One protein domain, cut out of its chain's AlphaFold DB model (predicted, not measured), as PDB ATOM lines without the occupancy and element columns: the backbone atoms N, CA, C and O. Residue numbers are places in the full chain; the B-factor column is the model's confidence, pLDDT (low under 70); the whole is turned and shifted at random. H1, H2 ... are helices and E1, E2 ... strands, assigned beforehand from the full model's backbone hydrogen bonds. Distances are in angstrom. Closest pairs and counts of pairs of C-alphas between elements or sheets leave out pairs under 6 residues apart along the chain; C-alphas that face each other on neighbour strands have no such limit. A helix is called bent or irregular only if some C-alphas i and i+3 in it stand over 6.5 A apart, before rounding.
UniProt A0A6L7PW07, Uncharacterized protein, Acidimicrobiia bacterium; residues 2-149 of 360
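Overview. This is residues 2 to 149 of the 360 residues of an uncharacterized protein of Acidimicrobiia bacterium (UniProt A0A6L7PW07). A small, strongly twisted four-stranded sheet makes the core of the body, with the long helix H3 slanting over one face and the short helix H1, paired with H2 in a helical hairpin, on the other side; H4 sits near the sheet's E2 edge. The strand hairpin E5 and E6 reaches away from this body as a long arm. The printed part has 148 residues, with named elements in the order E1 E2 E3 H1 H2 E4 H3 E5 E6 H4; the larger sheet has the order E1, E4, E3, E2, all antiparallel. The class is mixed, helices and strands, and the whole is loose, with a radius of gyration of the C-alphas of 18.5 A and spans of 64 by 44 by 27 A.

Arrangement. In the sheet, E1, residues 5 to 10, is antiparallel to E4, residues 64 to 69; N 8 and O 66 are 2.9 A apart, within hydrogen-bond range. E4 is antiparallel to E3, residues 24 to 28, with N 67 and O 25 at 2.8 A. E3 forms a hairpin with E2, residues 19 to 21, with N 26 and O 19 at 2.8 A. H3, residues 74 to 95, is on the sheet at a height of 8.9 A, over E1, E4 and, only just, E3 with 3 C-alphas; it runs slantwise to the strands, at 44 degrees to E1 on the local plane. Its closest C-alpha pair with E4 is Val 68 and Ala 77, 6.1 A. H1, residues 29 to 36, is on the opposite face at a height of 7.9 A, over E4, and runs along the strands; with H3 this makes three layers, helices on both faces of a sheet. H1 is irregular: C-alphas 30 and 33 are 7.4 A apart. H2, residues 48 to 59, touches H1 with residues 54 to 57 alone, closest at the C-alphas of Gly 32 and Leu 57, 5.7 A; they run opposite ways at a shallow tilt of 32 degrees, only just short of steep. H4, residues 140 to 148, is close to H3 but not clearly touching, with the C-alphas of Phe 91 and Trp 146 closest at 7.7 A. E5, residues 113 to 119, forms a hairpin with E6, residues 123 to 129; N 116 and O 126 are 2.9 A apart. Every O i to N i+4 pair is within hydrogen-bond range in H3 and H4, but 7 of 8 in H2 and 1 of 4 in H1, where 4 of 5 O i to N i+3 pairs are.

Along the chain. E1 begins at C-alpha 5, (-6.525, -0.900, -30.875). H3 is 31.6 A long, E5 18.7 A and E6 19.6 A. H4 ends at C-alpha 148, (-23.399, -20.984, -21.918).

Size, cuts and confidence. The C-alphas farthest apart, of Asp 38 and Glu 121, are 65.1 A apart. The printed part has no cut. The links H1 to H2 and H3 to E5 are long. The mean pLDDT of the printed part is 85.6; 13 residues are under 70, among them 97 to 100 and 110 to 112.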
ATOM      1  N   PRO A   2      -0.016   5.711 -27.858       67.06
ATOM      2  CA  PRO A   2      -0.249   4.306 -28.176       67.06
ATOM      3  C   PRO A   2      -1.512   4.183 -29.044       67.06
ATOM      4  O   PRO A   2      -2.404   5.030 -28.913       67.06
ATOM      5  N   PRO A   3      -1.582   3.191 -29.943       78.75
ATOM      6  CA  PRO A   3      -2.791   2.945 -30.713       78.75
ATOM      7  C   PRO A   3      -3.950   2.583 -29.779       78.75
ATOM      8  O   PRO A   3      -3.779   1.969 -28.724       78.75
ATOM      9  N   ASP A   4      -5.146   2.989 -30.178       84.44
ATOM     10  CA  ASP A   4      -6.400   2.696 -29.491       84.44
ATOM     11  C   ASP A   4      -6.771   1.212 -29.588       84.44
ATOM     12  O   ASP A   4      -7.396   0.670 -28.675       84.44
ATOM     13  N   ARG A   5      -6.357   0.540 -30.668       89.44
ATOM     14  CA  ARG A   5      -6.525  -0.900 -30.875       89.44
ATOM     15  C   ARG A   5      -5.538  -1.458 -31.898       89.44
ATOM     16  O   ARG A   5      -5.055  -0.738 -32.765       89.44
ATOM     17  N   TYR A   6      -5.309  -2.764 -31.828       90.44
ATOM     18  CA  TYR A   6      -4.622  -3.542 -32.858       90.44
ATOM     19  C   TYR A   6      -5.612  -4.488 -33.537       90.44
ATOM     20  O   TYR A   6      -6.413  -5.126 -32.854       90.44
ATOM     21  N   LEU A   7      -5.542  -4.585 -34.865       92.31
ATOM     22  CA  LEU A   7      -6.272  -5.576 -35.654       92.31
ATOM     23  C   LEU A   7      -5.281  -6.635 -36.139       92.31
ATOM     24  O   LEU A   7      -4.283  -6.295 -36.772       92.31
ATOM     25  N   MET A   8      -5.544  -7.905 -35.841       92.31
ATOM     26  CA  MET A   8      -4.650  -9.015 -36.182       92.31
ATOM     27  C   MET A   8      -5.440 -10.151 -36.840       92.31
ATOM     28  O   MET A   8      -6.284 -10.760 -36.179       92.31
ATOM     29  N   PRO A   9      -5.194 -10.463 -38.123       90.31
ATOM     30  CA  PRO A   9      -5.723 -11.671 -38.740       90.31
ATOM     31  C   PRO A   9      -5.191 -12.925 -38.042       90.31
ATOM     32  O   PRO A   9      -4.003 -13.017 -37.732       90.31
ATOM     33  N   ILE A  10      -6.059 -13.909 -37.828       89.88
ATOM     34  CA  ILE A  10      -5.694 -15.208 -37.264       89.88
ATOM     35  C   ILE A  10      -5.823 -16.251 -38.362       89.88
ATOM     36  O   ILE A  10      -6.928 -16.625 -38.764       89.88
ATOM     37  N   ALA A  11      -4.678 -16.722 -38.846       78.69
ATOM     38  CA  ALA A  11      -4.629 -17.731 -39.887       78.69
ATOM     39  C   ALA A  11      -5.273 -19.042 -39.412       78.69
ATOM     40  O   ALA A  11      -5.021 -19.519 -38.303       78.69
ATOM     41  N   GLY A  12      -6.094 -19.635 -40.279       82.56
ATOM     42  CA  GLY A  12      -6.708 -20.933 -40.013       82.56
ATOM     43  C   GLY A  12      -7.754 -20.917 -38.896       82.56
ATOM     44  O   GLY A  12      -8.066 -21.981 -38.380       82.56
ATOM     45  N   LEU A  13      -8.300 -19.756 -38.521       92.62
ATOM     46  CA  LEU A  13      -9.454 -19.656 -37.629       92.62
ATOM     47  C   LEU A  13     -10.614 -18.981 -38.354       92.62
ATOM     48  O   LEU A  13     -10.436 -17.913 -38.928       92.62
ATOM     49  N   GLN A  14     -11.812 -19.543 -38.236       95.06
ATOM     50  CA  GLN A  14     -13.061 -18.915 -38.658       95.06
ATOM     51  C   GLN A  14     -14.062 -18.917 -37.503       95.06
ATOM     52  O   GLN A  14     -14.294 -19.953 -36.876       95.06
ATOM     53  N   VAL A  15     -14.670 -17.760 -37.239       96.00
ATOM     54  CA  VAL A  15     -15.765 -17.601 -36.272       96.00
ATOM     55  C   VAL A  15     -17.049 -17.173 -36.991       96.00
ATOM     56  O   VAL A  15     -16.981 -16.412 -37.958       96.00
ATOM     57  N   PRO A  16     -18.230 -17.639 -36.547       95.38
ATOM     58  CA  PRO A  16     -19.500 -17.353 -37.224       95.38
ATOM     59  C   PRO A  16     -20.025 -15.938 -36.938       95.38
ATOM     60  O   PRO A  16     -20.831 -15.398 -37.692       95.38
ATOM     61  N   CYS A  17     -19.595 -15.343 -35.828       96.19
ATOM     62  CA  CYS A  17     -20.055 -14.061 -35.312       96.19
ATOM     63  C   CYS A  17     -18.970 -13.457 -34.407       96.19
ATOM     64  O   CYS A  17     -17.862 -13.987 -34.333       96.19
ATOM     65  N   ARG A  18     -19.267 -12.340 -33.735       96.75
ATOM     66  CA  ARG A  18     -18.343 -11.736 -32.768       96.75
ATOM     67  C   ARG A  18     -18.232 -12.606 -31.515       96.75
ATOM     68  O   ARG A  18     -19.250 -12.894 -30.894       96.75
ATOM     69  N   TRP A  19     -17.010 -12.951 -31.120       97.50
ATOM     70  CA  TRP A  19     -16.707 -13.604 -29.842       97.50
ATOM     71  C   TRP A  19     -15.895 -12.659 -28.965       97.50
ATOM     72  O   TRP A  19     -15.040 -11.936 -29.470       97.50
ATOM     73  N   GLU A  20     -16.131 -12.685 -27.659       96.69
ATOM     74  CA  GLU A  20     -15.318 -11.970 -26.674       96.69
ATOM     75  C   GLU A  20     -14.622 -12.992 -25.783       96.69
ATOM     76  O   GLU A  20     -15.276 -13.853 -25.191       96.69
ATOM     77  N   ILE A  21     -13.289 -12.932 -25.751       97.38
ATOM     78  CA  ILE A  21     -12.450 -13.820 -24.948       97.38
ATOM     79  C   ILE A  21     -11.418 -12.951 -24.231       97.38
ATOM     80  O   ILE A  21     -10.501 -12.400 -24.853       97.38
ATOM     81  N   GLY A  22     -11.571 -12.800 -22.921       95.94
ATOM     82  CA  GLY A  22     -10.860 -11.786 -22.159       95.94
ATOM     83  C   GLY A  22     -11.180 -10.391 -22.685       95.94
ATOM     84  O   GLY A  22     -12.341 -10.009 -22.802       95.94
ATOM     85  N   ARG A  23     -10.148  -9.617 -23.033       94.31
ATOM     86  CA  ARG A  23     -10.339  -8.289 -23.649       94.31
ATOM     87  C   ARG A  23     -10.299  -8.311 -25.174       94.31
ATOM     88  O   ARG A  23     -10.439  -7.258 -25.791       94.31
ATOM     89  N   VAL A  24     -10.066  -9.473 -25.778       97.31
ATOM     90  CA  VAL A  24      -9.946  -9.615 -27.228       97.31
ATOM     91  C   VAL A  24     -11.310  -9.926 -27.813       97.31
ATOM     92  O   VAL A  24     -11.978 -10.871 -27.391       97.31
ATOM     93  N   ALA A  25     -11.701  -9.155 -28.822       97.44
ATOM     94  CA  ALA A  25     -12.879  -9.448 -29.620       97.44
ATOM     95  C   ALA A  25     -12.457 -10.084 -30.949       97.44
ATOM     96  O   ALA A  25     -11.643  -9.526 -31.680       97.44
ATOM     97  N   LEU A  26     -13.006 -11.252 -31.268       97.44
ATOM     98  CA  LEU A  26     -12.793 -11.950 -32.532       97.44
ATOM     99  C   LEU A  26     -13.984 -11.700 -33.449       97.44
ATOM    100  O   LEU A  26     -15.123 -11.899 -33.037       97.44
ATOM    101  N   TYR A  27     -13.725 -11.298 -34.686       96.94
ATOM    102  CA  TYR A  27     -14.745 -11.028 -35.693       96.94
ATOM    103  C   TYR A  27     -14.555 -11.925 -36.915       96.94
ATOM    104  O   TYR A  27     -13.410 -12.235 -37.263       96.94
ATOM    105  N   PRO A  28     -15.642 -12.282 -37.627       96.62
ATOM    106  CA  PRO A  28     -15.518 -12.855 -38.960       96.62
ATOM    107  C   PRO A  28     -14.679 -11.926 -39.844       96.62
ATOM    108  O   PRO A  28     -14.845 -10.705 -39.786       96.62
ATOM    109  N   GLY A  29     -13.805 -12.482 -40.684       91.56
ATOM    110  CA  GLY A  29     -12.907 -11.709 -41.548       91.56
ATOM    111  C   GLY A  29     -13.626 -10.708 -42.451       91.56
ATOM    112  O   GLY A  29     -13.112  -9.627 -42.736       91.56
ATOM    113  N   THR A  30     -14.876 -11.000 -42.818       93.94
ATOM    114  CA  THR A  30     -15.747 -10.100 -43.587       93.94
ATOM    115  C   THR A  30     -16.039  -8.767 -42.891       93.94
ATOM    116  O   THR A  30     -16.401  -7.812 -43.569       93.94
ATOM    117  N   ALA A  31     -15.871  -8.671 -41.568       92.88
ATOM    118  CA  ALA A  31     -16.072  -7.440 -40.802       92.88
ATOM    119  C   ALA A  31     -14.865  -6.482 -40.843       92.88
ATOM    120  O   ALA A  31     -14.953  -5.371 -40.327       92.88
ATOM    121  N   GLY A  32     -13.733  -6.883 -41.437       87.12
ATOM    122  CA  GLY A  32     -12.475  -6.130 -41.377       87.12
ATOM    123  C   GLY A  32     -12.575  -4.667 -41.815       87.12
ATOM    124  O   GLY A  32     -12.072  -3.785 -41.125       87.12
ATOM    125  N   LEU A  33     -13.275  -4.402 -42.923       88.12
ATOM    126  CA  LEU A  33     -13.463  -3.043 -43.447       88.12
ATOM    127  C   LEU A  33     -14.329  -2.179 -42.522       88.12
ATOM    128  O   LEU A  33     -14.032  -1.002 -42.324       88.12
ATOM    129  N   ASP A  34     -15.363  -2.765 -41.917       90.06
ATOM    130  CA  ASP A  34     -16.233  -2.055 -40.977       90.06
ATOM    131  C   ASP A  34     -15.471  -1.664 -39.701       90.06
ATOM    132  O   ASP A  34     -15.706  -0.591 -39.146       90.06
ATOM    133  N   LEU A  35     -14.508  -2.486 -39.264       88.19
ATOM    134  CA  LEU A  35     -13.705  -2.243 -38.057       88.19
ATOM    135  C   LEU A  35     -12.729  -1.062 -38.182       88.19
ATOM    136  O   LEU A  35     -12.323  -0.505 -37.158       88.19
ATOM    137  N   ILE A  36     -12.346  -0.673 -39.401       85.69
ATOM    138  CA  ILE A  36     -11.453   0.470 -39.660       85.69
ATOM    139  C   ILE A  36     -12.176   1.675 -40.266       85.69
ATOM    140  O   ILE A  36     -11.547   2.693 -40.534       85.69
ATOM    141  N   ARG A  37     -13.496   1.596 -40.466       85.12
ATOM    142  CA  ARG A  37     -14.274   2.626 -41.169       85.12
ATOM    143  C   ARG A  37     -14.091   4.036 -40.595       85.12
ATOM    144  O   ARG A  37     -14.058   5.002 -41.352       85.12
ATOM    145  N   ASP A  38     -13.963   4.141 -39.275       81.00
ATOM    146  CA  ASP A  38     -13.827   5.423 -38.574       81.00
ATOM    147  C   ASP A  38     -12.372   5.924 -38.493       81.00
ATOM    148  O   ASP A  38     -12.126   7.046 -38.051       81.00
ATOM    149  N   VAL A  39     -11.400   5.100 -38.901       81.75
ATOM    150  CA  VAL A  39      -9.961   5.397 -38.865       81.75
ATOM    151  C   VAL A  39      -9.333   4.894 -40.173       81.75
ATOM    152  O   VAL A  39      -8.768   3.798 -40.201       81.75
ATOM    153  N   PRO A  40      -9.477   5.648 -41.280       76.06
ATOM    154  CA  PRO A  40      -8.988   5.211 -42.582       76.06
ATOM    155  C   PRO A  40      -7.458   5.048 -42.587       76.06
ATOM    156  O   PRO A  40      -6.771   5.690 -41.781       76.06
ATOM    157  N   PRO A  41      -6.912   4.212 -43.490       80.94
ATOM    158  CA  PRO A  41      -5.472   4.032 -43.623       80.94
ATOM    159  C   PRO A  41      -4.738   5.353 -43.874       80.94
ATOM    160  O   PRO A  41      -5.279   6.288 -44.464       80.94
ATOM    161  N   ILE A  42      -3.482   5.419 -43.431       79.06
ATOM    162  CA  ILE A  42      -2.599   6.548 -43.735       79.06
ATOM    163  C   ILE A  42      -2.271   6.520 -45.229       79.06
ATOM    164  O   ILE A  42      -1.954   5.458 -45.761       79.06
ATOM    165  N   GLY A  43      -2.297   7.692 -45.863       76.31
ATOM    166  CA  GLY A  43      -2.018   7.846 -47.289       76.31
ATOM    167  C   GLY A  43      -3.290   7.943 -48.130       76.31
ATOM    168  O   GLY A  43      -4.390   7.640 -47.663       76.31
ATOM    169  N   ASP A  44      -3.118   8.403 -49.365       81.25
ATOM    170  CA  ASP A  44      -4.174   8.441 -50.376       81.25
ATOM    171  C   ASP A  44      -4.252   7.094 -51.119       81.25
ATOM    172  O   ASP A  44      -3.334   6.276 -51.043       81.25
ATOM    173  N   GLU A  45      -5.338   6.867 -51.860       73.94
ATOM    174  CA  GLU A  45      -5.506   5.687 -52.721       73.94
ATOM    175  C   GLU A  45      -4.316   5.545 -53.693       73.94
ATOM    176  O   GLU A  45      -3.953   6.504 -54.384       73.94
ATOM    177  N   GLY A  46      -3.693   4.360 -53.737       69.44
ATOM    178  CA  GLY A  46      -2.455   4.118 -54.484       69.44
ATOM    179  C   GLY A  46      -1.161   4.307 -53.679       69.44
ATOM    180  O   GLY A  46      -0.076   4.082 -54.224       69.44
ATOM    181  N   ASP A  47      -1.237   4.729 -52.410       83.44
ATOM    182  CA  ASP A  47      -0.105   4.667 -51.480       83.44
ATOM    183  C   ASP A  47       0.079   3.244 -50.933       83.44
ATOM    184  O   ASP A  47      -0.879   2.561 -50.576       83.44
ATOM    185  N   PHE A  48       1.334   2.817 -50.784       79.44
ATOM    186  CA  PHE A  48       1.688   1.465 -50.343       79.44
ATOM    187  C   PHE A  48       1.073   1.107 -48.982       79.44
ATOM    188  O   PHE A  48       0.638  -0.024 -48.774       79.44
ATOM    189  N   PHE A  49       1.030   2.061 -48.046       75.50
ATOM    190  CA  PHE A  49       0.428   1.838 -46.730       75.50
ATOM    191  C   PHE A  49      -1.097   1.779 -46.791       75.50
ATOM    192  O   PHE A  49      -1.699   0.979 -46.075       75.50
ATOM    193  N   HIS A  50      -1.704   2.601 -47.645       82.31
ATOM    194  CA  HIS A  50      -3.143   2.621 -47.848       82.31
ATOM    195  C   HIS A  50      -3.618   1.295 -48.448       82.31
ATOM    196  O   HIS A  50      -4.431   0.590 -47.844       82.31
ATOM    197  N   ASP A  51      -3.031   0.908 -49.579       81.44
ATOM    198  CA  ASP A  51      -3.372  -0.312 -50.307       81.44
ATOM    199  C   ASP A  51      -3.025  -1.563 -49.487       81.44
ATOM    200  O   ASP A  51      -3.832  -2.487 -49.393       81.44
ATOM    201  N   GLY A  52      -1.880  -1.562 -48.793       81.88
ATOM    202  CA  GLY A  52      -1.439  -2.686 -47.967       81.88
ATOM    203  C   GLY A  52      -2.389  -3.027 -46.812       81.88
ATOM    204  O   GLY A  52      -2.535  -4.200 -46.463       81.88
ATOM    205  N   VAL A  53      -3.086  -2.040 -46.229       83.38
ATOM    206  CA  VAL A  53      -4.126  -2.308 -45.218       83.38
ATOM    207  C   VAL A  53      -5.320  -3.021 -45.847       83.38
ATOM    208  O   VAL A  53      -5.812  -4.003 -45.286       83.38
ATOM    209  N   TYR A  54      -5.784  -2.561 -47.009       86.19
ATOM    210  CA  TYR A  54      -6.906  -3.193 -47.701       86.19
ATOM    211  C   TYR A  54      -6.555  -4.594 -48.213       86.19
ATOM    212  O   TYR A  54      -7.368  -5.499 -48.045       86.19
ATOM    213  N   GLU A  55      -5.348  -4.807 -48.744       85.50
ATOM    214  CA  GLU A  55      -4.851  -6.131 -49.141       85.50
ATOM    215  C   GLU A  55      -4.791  -7.096 -47.950       85.50
ATOM    216  O   GLU A  55      -5.245  -8.239 -48.048       85.50
ATOM    217  N   LEU A  56      -4.294  -6.637 -46.794       84.31
ATOM    218  CA  LEU A  56      -4.259  -7.444 -45.576       84.31
ATOM    219  C   LEU A  56      -5.672  -7.858 -45.142       84.31
ATOM    220  O   LEU A  56      -5.906  -9.032 -44.855       84.31
ATOM    221  N   LEU A  57      -6.623  -6.922 -45.118       86.50
ATOM    222  CA  LEU A  57      -8.009  -7.211 -44.740       86.50
ATOM    223  C   LEU A  57      -8.724  -8.104 -45.762       86.50
ATOM    224  O   LEU A  57      -9.505  -8.966 -45.363       86.50
ATOM    225  N   ASP A  58      -8.452  -7.936 -47.059       86.25
ATOM    226  CA  ASP A  58      -9.009  -8.791 -48.111       86.25
ATOM    227  C   ASP A  58      -8.478 -10.226 -47.992       86.25
ATOM    228  O   ASP A  58      -9.264 -11.173 -47.984       86.25
ATOM    229  N   SER A  59      -7.172 -10.393 -47.750       83.25
ATOM    230  CA  SER A  59      -6.567 -11.710 -47.498       83.25
ATOM    231  C   SER A  59      -7.120 -12.399 -46.242       83.25
ATOM    232  O   SER A  59      -7.162 -13.626 -46.161       83.25
ATOM    233  N   ALA A  60      -7.591 -11.612 -45.270       85.25
ATOM    234  CA  ALA A  60      -8.177 -12.100 -44.030       85.25
ATOM    235  C   ALA A  60      -9.677 -12.418 -44.140       85.25
ATOM    236  O   ALA A  60     -10.249 -12.897 -43.161       85.25
ATOM    237  N   ARG A  61     -10.337 -12.188 -45.290       87.31
ATOM    238  CA  ARG A  61     -11.796 -12.384 -45.445       87.31
ATOM    239  C   ARG A  61     -12.265 -13.796 -45.126       87.31
ATOM    240  O   ARG A  61     -13.340 -13.960 -44.557       87.31
ATOM    241  N   GLU A  62     -11.456 -14.793 -45.469       86.62
ATOM    242  CA  GLU A  62     -11.722 -16.209 -45.186       86.62
ATOM    243  C   GLU A  62     -11.191 -16.654 -43.811       86.62
ATOM    244  O   GLU A  62     -11.138 -17.846 -43.517       86.62
ATOM    245  N   SER A  63     -10.776 -15.712 -42.964       89.06
ATOM    246  CA  SER A  63     -10.204 -15.949 -41.636       89.06
ATOM    247  C   SER A  63     -10.989 -15.192 -40.553       89.06
ATOM    248  O   SER A  63     -12.109 -14.728 -40.771       89.06
ATOM    249  N   THR A  64     -10.400 -15.069 -39.366       94.31
ATOM    250  CA  THR A  64     -10.893 -14.262 -38.246       94.31
ATOM    251  C   THR A  64      -9.982 -13.059 -38.052       94.31
ATOM    252  O   THR A  64      -8.763 -13.177 -38.178       94.31
ATOM    253  N   ILE A  65     -10.553 -11.910 -37.697       94.69
ATOM    254  CA  ILE A  65      -9.804 -10.717 -37.293       94.69
ATOM    255  C   ILE A  65      -9.979 -10.523 -35.790       94.69
ATOM    256  O   ILE A  65     -11.098 -10.362 -35.302       94.69
ATOM    257  N   ALA A  66      -8.872 -10.530 -35.054       96.12
ATOM    258  CA  ALA A  66      -8.844 -10.150 -33.652       96.12
ATOM    259  C   ALA A  66      -8.696  -8.639 -33.495       96.12
ATOM    260  O   ALA A  66      -7.879  -8.018 -34.171       96.12
ATOM    261  N   VAL A  67      -9.438  -8.071 -32.552       95.44
ATOM    262  CA  VAL A  67      -9.322  -6.687 -32.103       95.44
ATOM    263  C   VAL A  67      -8.828  -6.689 -30.661       95.44
ATOM    264  O   VAL A  67      -9.517  -7.188 -29.769       95.44
ATOM    265  N   VAL A  68      -7.644  -6.118 -30.437       93.88
ATOM    266  CA  VAL A  68      -7.004  -6.019 -29.115       93.88
ATOM    267  C   VAL A  68      -6.981  -4.553 -28.661       93.88
ATOM    268  O   VAL A  68      -6.356  -3.730 -29.337       93.88
ATOM    269  N   PRO A  69      -7.646  -4.181 -27.553       90.06
ATOM    270  CA  PRO A  69      -7.817  -2.783 -27.166       90.06
ATOM    271  C   PRO A  69      -6.621  -2.197 -26.393       90.06
ATOM    272  O   PRO A  69      -6.139  -2.780 -25.422       90.06
ATOM    273  N   GLY A  70      -6.223  -0.974 -26.758       76.56
ATOM    274  CA  GLY A  70      -5.531  -0.008 -25.895       76.56
ATOM    275  C   GLY A  70      -4.233  -0.484 -25.243       76.56
ATOM    276  O   GLY A  70      -4.015  -0.225 -24.056       76.56
ATOM    277  N   ARG A  71      -3.383  -1.205 -25.984       81.25
ATOM    278  CA  ARG A  71      -2.075  -1.674 -25.498       81.25
ATOM    279  C   ARG A  71      -0.951  -0.700 -25.842       81.25
ATOM    280  O   ARG A  71      -0.974  -0.046 -26.882       81.25
ATOM    281  N   SER A  72       0.033  -0.611 -24.943       79.88
ATOM    282  CA  SER A  72       1.191   0.287 -25.065       79.88
ATOM    283  C   SER A  72       2.035   0.003 -26.304       79.88
ATOM    284  O   SER A  72       2.593   0.931 -26.887       79.88
ATOM    285  N   ASP A  73       2.101  -1.267 -26.697       87.31
ATOM    286  CA  ASP A  73       2.928  -1.797 -27.772       87.31
ATOM    287  C   ASP A  73       2.306  -3.084 -28.345       87.31
ATOM    288  O   ASP A  73       1.326  -3.620 -27.813       87.31
ATOM    289  N   ILE A  74       2.857  -3.528 -29.475       85.62
ATOM    290  CA  ILE A  74       2.372  -4.681 -30.235       85.62
ATOM    291  C   ILE A  74       2.639  -6.008 -29.517       85.62
ATOM    292  O   ILE A  74       1.808  -6.907 -29.608       85.62
ATOM    293  N   ASP A  75       3.737  -6.130 -28.770       89.62
ATOM    294  CA  ASP A  75       4.111  -7.376 -28.093       89.62
ATOM    295  C   ASP A  75       3.123  -7.686 -26.962       89.62
ATOM    296  O   ASP A  75       2.610  -8.800 -26.863       89.62
ATOM    297  N   ALA A  76       2.740  -6.670 -26.185       89.19
ATOM    298  CA  ALA A  76       1.693  -6.789 -25.174       89.19
ATOM    299  C   ALA A  76       0.324  -7.149 -25.780       89.19
ATOM    300  O   ALA A  76      -0.466  -7.859 -25.153       89.19
ATOM    301  N   ALA A  77       0.026  -6.667 -26.992       89.19
ATOM    302  CA  ALA A  77      -1.195  -7.030 -27.707       89.19
ATOM    303  C   ALA A  77      -1.151  -8.475 -28.238       89.19
ATOM    304  O   ALA A  77      -2.157  -9.180 -28.173       89.19
ATOM    305  N   ILE A  78       0.012  -8.931 -28.712       92.44
ATOM    306  CA  ILE A  78       0.249 -10.314 -29.137       92.44
ATOM    307  C   ILE A  78       0.095 -11.276 -27.956       92.44
ATOM    308  O   ILE A  78      -0.573 -12.296 -28.094       92.44
ATOM    309  N   ASP A  79       0.671 -10.962 -26.796       92.19
ATOM    310  CA  ASP A  79       0.582 -11.822 -25.612       92.19
ATOM    311  C   ASP A  79      -0.856 -11.952 -25.093       92.19
ATOM    312  O   ASP A  79      -1.277 -13.028 -24.661       92.19
ATOM    313  N   GLU A  80      -1.641 -10.877 -25.179       93.88
ATOM    314  CA  GLU A  80      -3.063 -10.915 -24.848       93.88
ATOM    315  C   GLU A  80      -3.868 -11.732 -25.861       93.88
ATOM    316  O   GLU A  80      -4.682 -12.568 -25.465       93.88
ATOM    317  N   LEU A  81      -3.593 -11.564 -27.157       94.94
ATOM    318  CA  LEU A  81      -4.201 -12.385 -28.197       94.94
ATOM    319  C   LEU A  81      -3.870 -13.869 -28.010       94.94
ATOM    320  O   LEU A  81      -4.774 -14.701 -28.062       94.94
ATOM    321  N   ARG A  82      -2.612 -14.214 -27.721       94.81
ATOM    322  CA  ARG A  82      -2.199 -15.593 -27.424       94.81
ATOM    323  C   ARG A  82      -2.972 -16.176 -26.252       94.81
ATOM    324  O   ARG A  82      -3.495 -17.277 -26.374       94.81
ATOM    325  N   ALA A  83      -3.109 -15.429 -25.155       95.31
ATOM    326  CA  ALA A  83      -3.885 -15.885 -24.007       95.31
ATOM    327  C   ALA A  83      -5.349 -16.178 -24.382       95.31
ATOM    328  O   ALA A  83      -5.882 -17.212 -23.981       95.31
ATOM    329  N   SER A  84      -5.986 -15.325 -25.188       96.94
ATOM    330  CA  SER A  84      -7.355 -15.560 -25.665       96.94
ATOM    331  C   SER A  84      -7.456 -16.769 -26.605       96.94
ATOM    332  O   SER A  84      -8.389 -17.566 -26.489       96.94
ATOM    333  N   LEU A  85      -6.488 -16.955 -27.507       95.31
ATOM    334  CA  LEU A  85      -6.451 -18.113 -28.408       95.31
ATOM    335  C   LEU A  85      -6.184 -19.422 -27.665       95.31
ATOM    336  O   LEU A  85      -6.759 -20.442 -28.029       95.31
ATOM    337  N   ASP A  86      -5.376 -19.397 -26.608       95.06
ATOM    338  CA  ASP A  86      -5.149 -20.548 -25.737       95.06
ATOM    339  C   ASP A  86      -6.446 -21.006 -25.068       95.06
ATOM    340  O   ASP A  86      -6.769 -22.193 -25.113       95.06
ATOM    341  N   VAL A  87      -7.234 -20.075 -24.519       96.94
ATOM    342  CA  VAL A  87      -8.548 -20.396 -23.936       96.94
ATOM    343  C   VAL A  87      -9.477 -21.000 -24.988       96.94
ATOM    344  O   VAL A  87     -10.098 -22.035 -24.741       96.94
ATOM    345  N   LEU A  88      -9.541 -20.397 -26.177       95.44
ATOM    346  CA  LEU A  88     -10.401 -20.881 -27.255       95.44
ATOM    347  C   LEU A  88      -9.963 -22.263 -27.767       95.44
ATOM    348  O   LEU A  88     -10.807 -23.099 -28.088       95.44
ATOM    349  N   ARG A  89      -8.655 -22.536 -27.808       92.94
ATOM    350  CA  ARG A  89      -8.108 -23.848 -28.182       92.94
ATOM    351  C   ARG A  89      -8.446 -24.898 -27.133       92.94
ATOM    352  O   ARG A  89      -8.884 -25.986 -27.486       92.94
ATOM    353  N   LEU A  90      -8.314 -24.581 -25.846       95.12
ATOM    354  CA  LEU A  90      -8.741 -25.487 -24.777       95.12
ATOM    355  C   LEU A  90     -10.245 -25.783 -24.849       95.12
ATOM    356  O   LEU A  90     -10.637 -26.930 -24.646       95.12
ATOM    357  N   PHE A  91     -11.067 -24.788 -25.193       95.94
ATOM    358  CA  PHE A  91     -12.501 -24.973 -25.428       95.94
ATOM    359  C   PHE A  91     -12.787 -25.888 -26.622       95.94
ATOM    360  O   PHE A  91     -13.563 -26.832 -26.501       95.94
ATOM    361  N   GLN A  92     -12.126 -25.664 -27.760       93.50
ATOM    362  CA  GLN A  92     -12.228 -26.556 -28.915       93.50
ATOM    363  C   GLN A  92     -11.899 -27.999 -28.512       93.50
ATOM    364  O   GLN A  92     -12.659 -28.928 -28.797       93.50
ATOM    365  N   LEU A  93     -10.753 -28.182 -27.860       91.50
ATOM    366  CA  LEU A  93     -10.213 -29.500 -27.571       91.50
ATOM    367  C   LEU A  93     -10.982 -30.223 -26.464       91.50
ATOM    368  O   LEU A  93     -11.100 -31.437 -26.535       91.50
ATOM    369  N   SER A  94     -11.586 -29.524 -25.497       92.81
ATOM    370  CA  SER A  94     -12.445 -30.176 -24.494       92.81
ATOM    371  C   SER A  94     -13.742 -30.735 -25.089       92.81
ATOM    372  O   SER A  94     -14.353 -31.642 -24.518       92.81
ATOM    373  N   ARG A  95     -14.176 -30.217 -26.245       90.50
ATOM    374  CA  ARG A  95     -15.414 -30.616 -26.932       90.50
ATOM    375  C   ARG A  95     -15.208 -31.655 -28.025       90.50
ATOM    376  O   ARG A  95     -16.159 -32.344 -28.388       90.50
ATOM    377  N   GLN A  96     -13.995 -31.792 -28.556       83.44
ATOM    378  CA  GLN A  96     -13.713 -32.660 -29.699       83.44
ATOM    379  C   GLN A  96     -12.818 -33.837 -29.326       83.44
ATOM    380  O   GLN A  96     -11.703 -33.658 -28.861       83.44
ATOM    381  N   SER A  97     -13.274 -35.058 -29.603       65.44
ATOM    382  CA  SER A  97     -12.559 -36.297 -29.268       65.44
ATOM    383  C   SER A  97     -11.494 -36.723 -30.299       65.44
ATOM    384  O   SER A  97     -11.119 -37.894 -30.355       65.44
ATOM    385  N   GLY A  98     -10.979 -35.798 -31.116       64.50
ATOM    386  CA  GLY A  98      -9.957 -36.092 -32.125       64.50
ATOM    387  C   GLY A  98      -9.112 -34.876 -32.495       64.50
ATOM    388  O   GLY A  98      -9.647 -33.829 -32.849       64.50
ATOM    389  N   HIS A  99      -7.788 -35.032 -32.450       61.97
ATOM    390  CA  HIS A  99      -6.840 -33.991 -32.844       61.97
ATOM    391  C   HIS A  99      -6.464 -34.138 -34.315       61.97
ATOM    392  O   HIS A  99      -5.893 -35.147 -34.731       61.97
ATOM    393  N   SER A 100      -6.773 -33.113 -35.102       65.00
ATOM    394  CA  SER A 100      -6.072 -32.899 -36.367       65.00
ATOM    395  C   SER A 100      -5.972 -31.427 -36.725       65.00
ATOM    396  O   SER A 100      -5.009 -31.079 -37.389       65.00
ATOM    397  N   THR A 101      -6.884 -30.560 -36.271       75.88
ATOM    398  CA  THR A 101      -6.847 -29.138 -36.621       75.88
ATOM    399  C   THR A 101      -6.718 -28.202 -35.424       75.88
ATOM    400  O   THR A 101      -7.302 -28.430 -34.366       75.88
ATOM    401  N   SER A 102      -5.947 -27.134 -35.610       84.62
ATOM    402  CA  SER A 102      -5.681 -26.085 -34.627       84.62
ATOM    403  C   SER A 102      -5.570 -24.725 -35.330       84.62
ATOM    404  O   SER A 102      -5.666 -24.615 -36.556       84.62
ATOM    405  N   PHE A 103      -5.386 -23.674 -34.544       88.69
ATOM    406  CA  PHE A 103      -5.245 -22.290 -34.989       88.69
ATOM    407  C   PHE A 103      -4.326 -21.528 -34.031       88.69
ATOM    408  O   PHE A 103      -4.138 -21.943 -32.886       88.69
ATOM    409  N   GLY A 104      -3.747 -20.411 -34.470       85.94
ATOM    410  CA  GLY A 104      -2.831 -19.613 -33.652       85.94
ATOM    411  C   GLY A 104      -2.146 -18.503 -34.442       85.94
ATOM    412  O   GLY A 104      -2.391 -18.343 -35.638       85.94
ATOM    413  N   LEU A 105      -1.271 -17.748 -33.776       85.19
ATOM    414  CA  LEU A 105      -0.352 -16.842 -34.460       85.19
ATOM    415  C   LEU A 105       0.832 -17.625 -35.053       85.19
ATOM    416  O   LEU A 105       1.093 -18.766 -34.651       85.19
ATOM    417  N   PRO A 106       1.581 -17.040 -36.008       79.00
ATOM    418  CA  PRO A 106       2.794 -17.659 -36.528       79.00
ATOM    419  C   PRO A 106       3.749 -18.091 -35.405       79.00
ATOM    420  O   PRO A 106       4.148 -17.284 -34.566       79.00
ATOM    421  N   GLY A 107       4.120 -19.375 -35.405       77.50
ATOM    422  CA  GLY A 107       4.994 -19.986 -34.398       77.50
ATOM    423  C   GLY A 107       4.279 -20.628 -33.203       77.50
ATOM    424  O   GLY A 107       4.929 -21.372 -32.473       77.50
ATOM    425  N   ASP A 108       2.971 -20.411 -33.023       79.31
ATOM    426  CA  ASP A 108       2.210 -21.011 -31.914       79.31
ATOM    427  C   ASP A 108       1.842 -22.487 -32.179       79.31
ATOM    428  O   ASP A 108       1.692 -23.272 -31.245       79.31
ATOM    429  N   VAL A 109       1.694 -22.876 -33.452       75.62
ATOM    430  CA  VAL A 109       1.308 -24.233 -33.878       75.62
ATOM    431  C   VAL A 109       2.403 -24.822 -34.767       75.62
ATOM    432  O   VAL A 109       2.851 -24.184 -35.720       75.62
ATOM    433  N   SER A 110       2.843 -26.046 -34.458       69.31
ATOM    434  CA  SER A 110       3.825 -26.774 -35.277       69.31
ATOM    435  C   SER A 110       3.167 -27.397 -36.513       69.31
ATOM    436  O   SER A 110       2.066 -27.931 -36.419       69.31
ATOM    437  N   GLU A 111       3.854 -27.356 -37.659       64.88
ATOM    438  CA  GLU A 111       3.344 -27.841 -38.949       64.88
ATOM    439  C   GLU A 111       3.136 -29.363 -38.974       64.88
ATOM    440  O   GLU A 111       4.116 -30.106 -38.969       64.88
ATOM    441  N   SER A 112       1.872 -29.793 -39.120       67.88
ATOM    442  CA  SER A 112       1.397 -31.194 -39.105       67.88
ATOM    443  C   SER A 112       2.231 -32.253 -39.824       67.88
ATOM    444  O   SER A 112       2.122 -33.425 -39.465       67.88
ATOM    445  N   LYS A 113       2.998 -31.927 -40.873       71.69
ATOM    446  CA  LYS A 113       3.604 -32.930 -41.755       71.69
ATOM    447  C   LYS A 113       4.997 -32.528 -42.218       71.69
ATOM    448  O   LYS A 113       5.163 -31.737 -43.136       71.69
ATOM    449  N   ILE A 114       6.000 -33.224 -41.693       74.75
ATOM    450  CA  ILE A 114       7.371 -33.151 -42.197       74.75
ATOM    451  C   ILE A 114       7.536 -34.214 -43.285       74.75
ATOM    452  O   ILE A 114       7.605 -35.414 -43.000       74.75
ATOM    453  N   GLY A 115       7.579 -33.782 -44.544       73.62
ATOM    454  CA  GLY A 115       8.005 -34.628 -45.659       73.62
ATOM    455  C   GLY A 115       9.514 -34.862 -45.609       73.62
ATOM    456  O   GLY A 115      10.277 -33.934 -45.361       73.62
ATOM    457  N   TYR A 116       9.960 -36.093 -45.844       78.88
ATOM    458  CA  TYR A 116      11.385 -36.411 -45.922       78.88
ATOM    459  C   TYR A 116      11.665 -37.430 -47.026       78.88
ATOM    460  O   TYR A 116      10.784 -38.170 -47.458       78.88
ATOM    461  N   ILE A 117      12.915 -37.480 -47.477       83.44
ATOM    462  CA  ILE A 117      13.416 -38.547 -48.343       83.44
ATOM    463  C   ILE A 117      14.419 -39.331 -47.508       83.44
ATOM    464  O   ILE A 117      15.454 -38.798 -47.114       83.44
ATOM    465  N   ALA A 118      14.094 -40.582 -47.196       73.25
ATOM    466  CA  ALA A 118      15.025 -41.476 -46.526       73.25
ATOM    467  C   ALA A 118      15.985 -42.056 -47.568       73.25
ATOM    468  O   ALA A 118      15.544 -42.527 -48.618       73.25
ATOM    469  N   ILE A 119      17.287 -41.999 -47.283       79.88
ATOM    470  CA  ILE A 119      18.352 -42.449 -48.184       79.88
ATOM    471  C   ILE A 119      19.152 -43.553 -47.486       79.88
ATOM    472  O   ILE A 119      19.679 -43.348 -46.394       79.88
ATOM    473  N   TRP A 120      19.238 -44.712 -48.135       73.69
ATOM    474  CA  TRP A 120      20.138 -45.823 -47.812       73.69
ATOM    475  C   TRP A 120      20.828 -46.282 -49.112       73.69
ATOM    476  O   TRP A 120      21.297 -45.446 -49.878       73.69
ATOM    477  N   GLU A 121      20.867 -47.585 -49.404       68.38
ATOM    478  CA  GLU A 121      21.218 -48.124 -50.732       68.38
ATOM    479  C   GLU A 121      20.241 -47.682 -51.846       68.38
ATOM    480  O   GLU A 121      20.614 -47.665 -53.013       68.38
ATOM    481  N   ASN A 122      19.008 -47.291 -51.492       72.25
ATOM    482  CA  ASN A 122      18.013 -46.658 -52.368       72.25
ATOM    483  C   ASN A 122      17.410 -45.422 -51.669       72.25
ATOM    484  O   ASN A 122      17.672 -45.184 -50.490       72.25
ATOM    485  N   SER A 123      16.573 -44.647 -52.366       71.00
ATOM    486  CA  SER A 123      15.808 -43.541 -51.770       71.00
ATOM    487  C   SER A 123      14.305 -43.812 -51.787       71.00
ATOM    488  O   SER A 123      13.780 -44.232 -52.821       71.00
ATOM    489  N   ALA A 124      13.600 -43.492 -50.699       63.97
ATOM    490  CA  ALA A 124      12.138 -43.532 -50.646       63.97
ATOM    491  C   ALA A 124      11.554 -42.272 -49.984       63.97
ATOM    492  O   ALA A 124      12.111 -41.789 -48.990       63.97
ATOM    493  N   PRO A 125      10.429 -41.737 -50.495       78.44
ATOM    494  CA  PRO A 125       9.714 -40.668 -49.821       78.44
ATOM    495  C   PRO A 125       9.046 -41.207 -48.553       78.44
ATOM    496  O   PRO A 125       8.456 -42.287 -48.542       78.44
ATOM    497  N   GLY A 126       9.105 -40.419 -47.492       78.50
ATOM    498  CA  GLY A 126       8.409 -40.651 -46.242       78.50
ATOM    499  C   GLY A 126       7.772 -39.361 -45.748       78.50
ATOM    500  O   GLY A 126       8.019 -38.264 -46.251       78.50
ATOM    501  N   HIS A 127       6.910 -39.493 -44.754       78.56
ATOM    502  CA  HIS A 127       6.408 -38.349 -44.014       78.56
ATOM    503  C   HIS A 127       6.325 -38.710 -42.539       78.56
ATOM    504  O   HIS A 127       6.160 -39.877 -42.177       78.56
ATOM    505  N   ARG A 128       6.468 -37.703 -41.688       73.75
ATOM    506  CA  ARG A 128       6.217 -37.804 -40.258       73.75
ATOM    507  C   ARG A 128       5.177 -36.763 -39.898       73.75
ATOM    508  O   ARG A 128       5.342 -35.599 -40.252       73.75
ATOM    509  N   LEU A 129       4.127 -37.193 -39.208       68.81
ATOM    510  CA  LEU A 129       3.174 -36.258 -38.634       68.81
ATOM    511  C   LEU A 129       3.765 -35.681 -37.343       68.81
ATOM    512  O   LEU A 129       4.198 -36.441 -36.473       68.81
ATOM    513  N   VAL A 130       3.851 -34.358 -37.261       69.62
ATOM    514  CA  VAL A 130       4.387 -33.607 -36.119       69.62
ATOM    515  C   VAL A 130       3.514 -32.365 -35.958       69.62
ATOM    516  O   VAL A 130       3.441 -31.594 -36.890       69.62
ATOM    517  N   GLY A 131       2.855 -32.148 -34.822       71.88
ATOM    518  CA  GLY A 131       1.965 -30.984 -34.648       71.88
ATOM    519  C   GLY A 131       0.588 -31.132 -35.314       71.88
ATOM    520  O   GLY A 131       0.135 -32.252 -35.547       71.88
ATOM    521  N   ASP A 132      -0.060 -30.001 -35.616       75.06
ATOM    522  CA  ASP A 132      -1.471 -29.915 -36.026       75.06
ATOM    523  C   ASP A 132      -1.637 -29.310 -37.430       75.06
ATOM    524  O   ASP A 132      -0.782 -28.569 -37.927       75.06
ATOM    525  N   TYR A 133      -2.744 -29.630 -38.108       76.19
ATOM    526  CA  TYR A 133      -3.147 -28.944 -39.337       76.19
ATOM    527  C   TYR A 133      -3.745 -27.582 -38.971       76.19
ATOM    528  O   TYR A 133      -4.568 -27.476 -38.066       76.19
ATOM    529  N   LEU A 134      -3.367 -26.521 -39.678       80.75
ATOM    530  CA  LEU A 134      -4.033 -25.228 -39.511       80.75
ATOM    531  C   LEU A 134      -5.403 -25.264 -40.193       80.75
ATOM    532  O   LEU A 134      -5.503 -25.709 -41.337       80.75
ATOM    533  N   GLY A 135      -6.440 -24.777 -39.512       85.31
ATOM    534  CA  GLY A 135      -7.778 -24.660 -40.092       85.31
ATOM    535  C   GLY A 135      -8.872 -25.203 -39.184       85.31
ATOM    536  O   GLY A 135      -9.182 -26.392 -39.208       85.31
ATOM    537  N   PHE A 136      -9.501 -24.315 -38.427       90.25
ATOM    538  CA  PHE A 136     -10.648 -24.610 -37.592       90.25
ATOM    539  C   PHE A 136     -11.767 -23.589 -37.799       90.25
ATOM    540  O   PHE A 136     -11.540 -22.378 -37.767       90.25
ATOM    541  N   THR A 137     -12.990 -24.091 -37.950       93.19
ATOM    542  CA  THR A 137     -14.193 -23.273 -38.122       93.19
ATOM    543  C   THR A 137     -15.143 -23.528 -36.963       93.19
ATOM    544  O   THR A 137     -15.720 -24.611 -36.843       93.19
ATOM    545  N   PHE A 138     -15.330 -22.518 -36.115       94.56
ATOM    546  CA  PHE A 138     -16.384 -22.537 -35.109       94.56
ATOM    547  C   PHE A 138     -17.748 -22.384 -35.785       94.56
ATOM    548  O   PHE A 138     -17.912 -21.637 -36.748       94.56
ATOM    549  N   THR A 139     -18.749 -23.089 -35.263       95.31
ATOM    550  CA  THR A 139     -20.133 -22.994 -35.745       95.31
ATOM    551  C   THR A 139     -20.968 -22.138 -34.799       95.31
ATOM    552  O   THR A 139     -20.543 -21.857 -33.677       95.31
ATOM    553  N   GLN A 140     -22.181 -21.759 -35.210       96.31
ATOM    554  CA  GLN A 140     -23.115 -21.075 -34.309       96.31
ATOM    555  C   GLN A 140     -23.403 -21.912 -33.051       96.31
ATOM    556  O   GLN A 140     -23.390 -21.374 -31.953       96.31
ATOM    557  N   ALA A 141     -23.541 -23.234 -33.188       96.00
ATOM    558  CA  ALA A 141     -23.707 -24.123 -32.038       96.00
ATOM    559  C   ALA A 141     -22.490 -24.088 -31.096       96.00
ATOM    560  O   ALA A 141     -22.647 -24.159 -29.883       96.00
ATOM    561  N   SER A 142     -21.279 -23.938 -31.644       95.62
ATOM    562  CA  SER A 142     -20.070 -23.761 -30.836       95.62
ATOM    563  C   SER A 142     -20.073 -22.436 -30.070       95.62
ATOM    564  O   SER A 142     -19.588 -22.401 -28.945       95.62
ATOM    565  N   TYR A 143     -20.617 -21.363 -30.656       96.56
ATOM    566  CA  TYR A 143     -20.797 -20.085 -29.962       96.56
ATOM    567  C   TYR A 143     -21.829 -20.195 -28.840       96.56
ATOM    568  O   TYR A 143     -21.580 -19.708 -27.743       96.56
ATOM    569  N   ASP A 144     -22.959 -20.854 -29.088       96.81
ATOM    570  CA  ASP A 144     -24.006 -21.020 -28.079       96.81
ATOM    571  C   ASP A 144     -23.501 -21.866 -26.885       96.81
ATOM    572  O   ASP A 144     -23.771 -21.543 -25.726       96.81
ATOM    573  N   ASP A 145     -22.702 -22.909 -27.150       96.31
ATOM    574  CA  ASP A 145     -22.007 -23.696 -26.117       96.31
ATOM    575  C   ASP A 145     -20.965 -22.849 -25.369       96.31
ATOM    576  O   ASP A 145     -20.989 -22.780 -24.142       96.31
ATOM    577  N   TRP A 146     -20.112 -22.105 -26.082       96.19
ATOM    578  CA  TRP A 146     -19.158 -21.175 -25.463       96.19
ATOM    579  C   TRP A 146     -19.856 -20.186 -24.526       96.19
ATOM    580  O   TRP A 146     -19.462 -20.045 -23.369       96.19
ATOM    581  N   ALA A 147     -20.910 -19.528 -25.011       95.94
ATOM    582  CA  ALA A 147     -21.645 -18.498 -24.285       95.94
ATOM    583  C   ALA A 147     -22.363 -19.043 -23.041       95.94
ATOM    584  O   ALA A 147     -22.549 -18.315 -22.068       95.94
ATOM    585  N   SER A 148     -22.760 -20.317 -23.058       95.94
ATOM    586  CA  SER A 148     -23.399 -20.984 -21.918       95.94
ATOM    587  C   SER A 148     -22.412 -21.722 -21.006       95.94
ATOM    588  O   SER A 148     -22.774 -22.089 -19.883       95.94
ATOM    589  N   SER A 149     -21.160 -21.908 -21.434       96.56
ATOM    590  CA  SER A 149     -20.148 -22.605 -20.650       96.56
ATOM    591  C   SER A 149     -19.604 -21.741 -19.517       96.56
ATOM    592  O   SER A 149     -18.678 -20.948 -19.675       96.56
TER     593      SER A 149